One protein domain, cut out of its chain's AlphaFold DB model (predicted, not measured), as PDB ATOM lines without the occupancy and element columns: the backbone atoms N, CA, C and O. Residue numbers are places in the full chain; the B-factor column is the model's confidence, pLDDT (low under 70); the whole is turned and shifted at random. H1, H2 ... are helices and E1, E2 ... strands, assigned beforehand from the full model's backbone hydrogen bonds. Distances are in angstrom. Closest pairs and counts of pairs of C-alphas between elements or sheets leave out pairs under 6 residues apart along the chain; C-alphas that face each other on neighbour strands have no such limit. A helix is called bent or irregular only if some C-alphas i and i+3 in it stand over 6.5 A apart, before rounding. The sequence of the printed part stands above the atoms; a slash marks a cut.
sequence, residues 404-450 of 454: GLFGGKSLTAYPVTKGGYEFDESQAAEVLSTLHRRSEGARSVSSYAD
ATOM      1  N   GLY A 404     225.240 289.944 212.053       64.75
ATOM      2  CA  GLY A 404     226.230 288.862 212.101       64.75
ATOM      3  C   GLY A 404     227.632 289.272 212.583       64.75
ATOM      4  O   GLY A 404     228.349 288.429 213.122       64.75
ATOM      5  N   LEU A 405     228.016 290.551 212.471       67.69
ATOM      6  CA  LEU A 405     229.218 291.078 213.140       67.69
ATOM      7  C   LEU A 405     229.040 291.118 214.664       67.69
ATOM      8  O   LEU A 405     229.991 290.843 215.392       67.69
ATOM      9  N   PHE A 406     227.813 291.354 215.130       70.12
ATOM     10  CA  PHE A 406     227.416 291.305 216.541       70.12
ATOM     11  C   PHE A 406     226.950 289.914 217.008       70.12
ATOM     12  O   PHE A 406     226.277 289.786 218.029       70.12
ATOM     13  N   GLY A 407     227.272 288.849 216.263       72.88
ATOM     14  CA  GLY A 407     226.910 287.477 216.645       72.88
ATOM     15  C   GLY A 407     225.401 287.193 216.632       72.88
ATOM     16  O   GLY A 407     224.939 286.307 217.341       72.88
ATOM     17  N   GLY A 408     224.627 287.952 215.852       70.25
ATOM     18  CA  GLY A 408     223.169 287.853 215.755       70.25
ATOM     19  C   GLY A 408     222.407 288.653 216.815       70.25
ATOM     20  O   GLY A 408     221.179 288.639 216.801       70.25
ATOM     21  N   LYS A 409     223.101 289.364 217.713       71.19
ATOM     22  CA  LYS A 409     222.478 290.167 218.772       71.19
ATOM     23  C   LYS A 409     222.152 291.573 218.263       71.19
ATOM     24  O   LYS A 409     222.997 292.238 217.665       71.19
ATOM     25  N   SER A 410     220.913 292.022 218.464       71.25
ATOM     26  CA  SER A 410     220.482 293.385 218.129       71.25
ATOM     27  C   SER A 410     220.838 294.347 219.260       71.25
ATOM     28  O   SER A 410     220.430 294.108 220.393       71.25
ATOM     29  N   LEU A 411     221.535 295.442 218.954       79.69
ATOM     30  CA  LEU A 411     221.759 296.535 219.902       79.69
ATOM     31  C   LEU A 411     220.501 297.407 219.987       79.69
ATOM     32  O   LEU A 411     220.053 297.948 218.973       79.69
ATOM     33  N   THR A 412     219.932 297.547 221.182       81.56
ATOM     34  CA  THR A 412     218.825 298.480 221.430       81.56
ATOM     35  C   THR A 412     219.378 299.869 221.726       81.56
ATOM     36  O   THR A 412     220.186 300.032 222.637       81.56
ATOM     37  N   ALA A 413     218.945 300.863 220.951       84.62
ATOM     38  CA  ALA A 413     219.366 302.249 221.096       84.62
ATOM     39  C   ALA A 413     218.201 303.094 221.630       84.62
ATOM     40  O   ALA A 413     217.097 303.041 221.080       84.62
ATOM     41  N   TYR A 414     218.445 303.880 222.676       84.06
ATOM     42  CA  TYR A 414     217.453 304.747 223.309       84.06
ATOM     43  C   TYR A 414     217.739 306.217 222.967       84.06
ATOM     44  O   TYR A 414     218.888 306.647 223.045       84.06
ATOM     45  N   PRO A 415     216.737 307.014 222.559       80.25
ATOM     46  CA  PRO A 415     216.949 308.421 222.235       80.25
ATOM     47  C   PRO A 415     217.228 309.249 223.500       80.25
ATOM     48  O   PRO A 415     216.482 309.170 224.477       80.25
ATOM     49  N   VAL A 416     218.266 310.088 223.462       85.75
ATOM     50  CA  VAL A 416     218.641 310.979 224.575       85.75
ATOM     51  C   VAL A 416     218.051 312.372 224.360       85.75
ATOM     52  O   VAL A 416     218.057 312.912 223.253       85.75
ATOM     53  N   THR A 417     217.581 313.000 225.439       75.56
ATOM     54  CA  THR A 417     216.881 314.302 225.429       75.56
ATOM     55  C   THR A 417     217.704 315.475 224.888       75.56
ATOM     56  O   THR A 417     217.133 316.495 224.509       75.56
ATOM     57  N   LYS A 418     219.033 315.343 224.813       78.12
ATOM     58  CA  LYS A 418     219.951 316.357 224.263       78.12
ATOM     59  C   LYS A 418     220.426 316.055 222.835       78.12
ATOM     60  O   LYS A 418     221.334 316.720 222.346       78.12
ATOM     61  N   GLY A 419     219.784 315.099 222.161       72.62
ATOM     62  CA  GLY A 419     220.183 314.619 220.842       72.62
ATOM     63  C   GLY A 419     221.227 313.510 220.945       72.62
ATOM     64  O   GLY A 419     222.162 313.584 221.737       72.62
ATOM     65  N   GLY A 420     221.042 312.465 220.141       83.12
ATOM     66  CA  GLY A 420     221.865 311.256 220.157       83.12
ATOM     67  C   GLY A 420     221.083 310.017 220.587       83.12
ATOM     68  O   GLY A 420     219.922 310.096 220.992       83.12
ATOM     69  N   TYR A 421     221.744 308.871 220.466       84.94
ATOM     70  CA  TYR A 421     221.251 307.589 220.943       84.94
ATOM     71  C   TYR A 421     222.224 307.059 221.994       84.94
ATOM     72  O   TYR A 421     223.431 307.039 221.760       84.94
ATOM     73  N   GLU A 422     221.693 306.654 223.137       82.25
ATOM     74  CA  GLU A 422     222.419 305.962 224.191       82.25
ATOM     75  C   GLU A 422     222.169 304.463 224.047       82.25
ATOM     76  O   GLU A 422     221.065 304.020 223.715       82.25
ATOM     77  N   PHE A 423     223.221 303.681 224.241       86.62
ATOM     78  CA  PHE A 423     223.163 302.229 224.188       86.62
ATOM     79  C   PHE A 423     223.281 301.697 225.606       86.62
ATOM     80  O   PHE A 423     223.975 302.283 226.433       86.62
ATOM     81  N   ASP A 424     222.638 300.565 225.867       86.62
ATOM     82  CA  ASP A 424     222.869 299.825 227.100       86.62
ATOM     83  C   ASP A 424     224.347 299.399 227.153       86.62
ATOM     84  O   ASP A 424     224.829 298.639 226.305       86.62
ATOM     85  N   GLU A 425     225.080 299.940 228.129       86.19
ATOM     86  CA  GLU A 425     226.525 299.758 228.302       86.19
ATOM     87  C   GLU A 425     226.902 298.271 228.372       86.19
ATOM     88  O   GLU A 425     227.931 297.851 227.833       86.19
ATOM     89  N   SER A 426     226.017 297.449 228.940       82.62
ATOM     90  CA  SER A 426     226.205 296.001 229.037       82.62
ATOM     91  C   SER A 426     226.219 295.312 227.664       82.62
ATOM     92  O   SER A 426     227.077 294.463 227.397       82.62
ATOM     93  N   GLN A 427     225.331 295.719 226.752       83.88
ATOM     94  CA  GLN A 427     225.261 295.176 225.394       83.88
ATOM     95  C   GLN A 427     226.445 295.650 224.546       83.88
ATOM     96  O   GLN A 427     227.001 294.880 223.758       83.88
ATOM     97  N   ALA A 428     226.867 296.904 224.733       84.19
ATOM     98  CA  ALA A 428     228.039 297.454 224.062       84.19
ATOM     99  C   ALA A 428     229.326 296.716 224.475       84.19
ATOM    100  O   ALA A 428     230.122 296.334 223.612       84.19
ATOM    101  N   ALA A 429     229.502 296.440 225.772       85.31
ATOM    102  CA  ALA A 429     230.650 295.695 226.289       85.31
ATOM    103  C   ALA A 429     230.707 294.255 225.748       85.31
ATOM    104  O   ALA A 429     231.778 293.773 225.362       85.31
ATOM    105  N   GLU A 430     229.563 293.570 225.658       83.62
ATOM    106  CA  GLU A 430     229.497 292.210 225.114       83.62
ATOM    107  C   GLU A 430     229.861 292.164 223.619       83.62
ATOM    108  O   GLU A 430     230.624 291.296 223.171       83.62
ATOM    109  N   VAL A 431     229.364 293.130 222.844       82.69
ATOM    110  CA  VAL A 431     229.698 293.284 221.426       82.69
ATOM    111  C   VAL A 431     231.195 293.526 221.232       82.69
ATOM    112  O   VAL A 431     231.821 292.867 220.398       82.69
ATOM    113  N   LEU A 432     231.788 294.419 222.025       83.38
ATOM    114  CA  LEU A 432     233.219 294.718 221.959       83.38
ATOM    115  C   LEU A 432     234.077 293.506 222.343       83.38
ATOM    116  O   LEU A 432     235.053 293.208 221.656       83.38
ATOM    117  N   SER A 433     233.678 292.750 223.370       81.75
ATOM    118  CA  SER A 433     234.349 291.504 223.768       81.75
ATOM    119  C   SER A 433     234.294 290.438 222.665       81.75
ATOM    120  O   SER A 433     235.291 289.778 222.361       81.75
ATOM    121  N   THR A 434     233.150 290.317 221.987       79.38
ATOM    122  CA  THR A 434     232.970 289.379 220.866       79.38
ATOM    123  C   THR A 434     233.820 289.773 219.655       79.38
ATOM    124  O   THR A 434     234.457 288.914 219.036       79.38
ATOM    125  N   LEU A 435     233.886 291.070 219.338       80.69
ATOM    126  CA  LEU A 435     234.747 291.603 218.277       80.69
ATOM    127  C   LEU A 435     236.233 291.398 218.590       80.69
ATOM    128  O   LEU A 435     236.987 291.010 217.697       80.69
ATOM    129  N   HIS A 436     236.638 291.591 219.848       80.06
ATOM    130  CA  HIS A 436     238.014 291.386 220.296       80.06
ATOM    131  C   HIS A 436     238.444 289.914 220.179       80.06
ATOM    132  O   HIS A 436     239.469 289.610 219.577       80.06
ATOM    133  N   ARG A 437     237.605 288.962 220.614       77.50
ATOM    134  CA  ARG A 437     237.893 287.523 220.430       77.50
ATOM    135  C   ARG A 437     238.027 287.134 218.957       77.50
ATOM    136  O   ARG A 437     238.866 286.304 218.605       77.50
ATOM    137  N   ARG A 438     237.217 287.733 218.077       72.94
ATOM    138  CA  ARG A 438     237.309 287.506 216.626       72.94
ATOM    139  C   ARG A 438     238.567 288.111 216.011       72.94
ATOM    140  O   ARG A 438     239.125 287.505 215.097       72.94
ATOM    141  N   SER A 439     239.007 289.284 216.468       75.31
ATOM    142  CA  SER A 439     240.220 289.917 215.944       75.31
ATOM    143  C   SER A 439     241.481 289.158 216.360       75.31
ATOM    144  O   SER A 439     242.376 288.981 215.531       75.31
ATOM    145  N   GLU A 440     241.522 288.624 217.583       73.25
ATOM    146  CA  GLU A 440     242.633 287.790 218.051       73.25
ATOM    147  C   GLU A 440     242.631 286.396 217.408       73.25
ATOM    148  O   GLU A 440     243.664 285.941 216.918       73.25
ATOM    149  N   GLY A 441     241.462 285.755 217.285       65.25
ATOM    150  CA  GLY A 441     241.332 284.463 216.600       65.25
ATOM    151  C   GLY A 441     241.653 284.522 215.101       65.25
ATOM    152  O   GLY A 441     242.179 283.566 214.540       65.25
ATOM    153  N   ALA A 442     241.409 285.651 214.431       56.62
ATOM    154  CA  ALA A 442     241.772 285.826 213.023       56.62
ATOM    155  C   ALA A 442     243.293 285.919 212.792       56.62
ATOM    156  O   ALA A 442     243.763 285.580 211.706       56.62
ATOM    157  N   ARG A 443     244.065 286.369 213.792       53.59
ATOM    158  CA  ARG A 443     245.528 286.478 213.687       53.59
ATOM    159  C   ARG A 443     246.226 285.122 213.809       53.59
ATOM    160  O   ARG A 443     247.234 284.912 213.140       53.59
ATOM    161  N   SER A 444     245.679 284.187 214.587       49.12
ATOM    162  CA  SER A 444     246.284 282.859 214.760       49.12
ATOM    163  C   SER A 444     246.129 281.971 213.521       49.12
ATOM    164  O   SER A 444     247.098 281.333 213.108       49.12
ATOM    165  N   VAL A 445     244.966 281.998 212.859       50.75
ATOM    166  CA  VAL A 445     244.706 281.189 211.649       50.75
ATOM    167  C   VAL A 445     245.517 281.686 210.443       50.75
ATOM    168  O   VAL A 445     245.988 280.879 209.646       50.75
ATOM    169  N   SER A 446     245.773 282.997 210.350       49.28
ATOM    170  CA  SER A 446     246.626 283.572 209.297       49.28
ATOM    171  C   SER A 446     248.096 283.152 209.426       49.28
ATOM    172  O   SER A 446     248.756 282.968 208.410       49.28
ATOM    173  N   SER A 447     248.613 282.958 210.648       46.75
ATOM    174  CA  SER A 447     250.013 282.539 210.860       46.75
ATOM    175  C   SER A 447     250.277 281.070 210.498       46.75
ATOM    176  O   SER A 447     251.396 280.700 210.139       46.75
ATOM    177  N   TYR A 448     249.236 280.232 210.551       45.72
ATOM    178  CA  TYR A 448     249.335 278.806 210.244       45.72
ATOM    179  C   TYR A 448     249.304 278.532 208.733       45.72
ATOM    180  O   TYR A 448     249.927 277.580 208.268       45.72
ATOM    181  N   ALA A 449     248.625 279.387 207.958       49.88
ATOM    182  CA  ALA A 449     248.571 279.281 206.500       49.88
ATOM    183  C   ALA A 449     249.903 279.668 205.826       49.88
ATOM    184  O   ALA A 449     250.308 279.006 204.875       49.88
ATOM    185  N   ASP A 450     250.624 280.661 206.356       45.78
ATOM    186  CA  ASP A 450     251.941 281.060 205.824       45.78
ATOM    187  C   ASP A 450     253.056 280.049 206.148       45.78
ATOM    188  O   ASP A 450     254.049 279.971 205.428       45.78
TER     189      ASP A 450
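This is residues 404 to 450 of the 454 residues of the protein "BZIP domain-containing protein" of Sphaerulina musiva (strain SO2202) (UniProt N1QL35). One long straight helix, H1, makes most of the length, with a small two-stranded hairpin, E1 and E2, just before its first turn; residues 404 to 412, with no named element, run beside the first part of H1 and lead into the hairpin. The far part of H1, residues 439 to 450, sticks out as a bare arm. The printed part has 47 residues, with two named strands and then one named helix along the chain, in the order E1, E2, H1; the sheet is E1 - E2, antiparallel, and the class is mostly helix. The whole is extended, with a radius of gyration of the C-alphas of 15.3 A, and spans 52 by 19 by 14 A.

The sheet consists of E1, residues 413 to 415, and E2, residues 421 to 423, which form a hairpin. The two strands are antiparallel neighbours, with an angle of 141 degrees between their N-to-C directions. The C-alphas of Ala 413 and Phe 423 face each other at 4.9 A, and those of Pro 415 and Tyr 421 at 4.6 A. N 414 and O 422 are within hydrogen-bond range at 2.8 A, and so are N 422 and O 414 at 2.8 A. A tight link of 1 residue joins E2 to H1, residues 425 to 450. E1 and H1 are apart, with no C-alpha of the one within 8 A of the other. In H1, 16 of 22 O i to N i+4 pairs are within hydrogen-bond range.

E1 runs from C-alpha 413 at (219.366, 302.249, 221.096) to C-alpha 415 and is 6.7 A long. E2 runs from C-alpha 421 at (221.251, 307.589, 220.943) to C-alpha 423 and is 6.6 A long. H1 has 26 residues, is not bent, and runs 38.7 A from C-alpha 425 at (226.525, 299.758, 228.302) to C-alpha 450 at (251.941, 281.060, 205.824).

The outline is a rod, and the two C-alphas farthest apart, those of Thr 417 and Asp 450, are 52.1 A apart. Residues 439 to 450, which belong to H1, stand free; without them the remaining 35 residues span 35 by 14 by 12 A. The printed part has no cut, and the links E1 to E2 and E2 to H1 are both tight. The mean pLDDT of the printed part is 73.2, and 12 residues are under 70, namely residues 404 to 405 and 441 to 450.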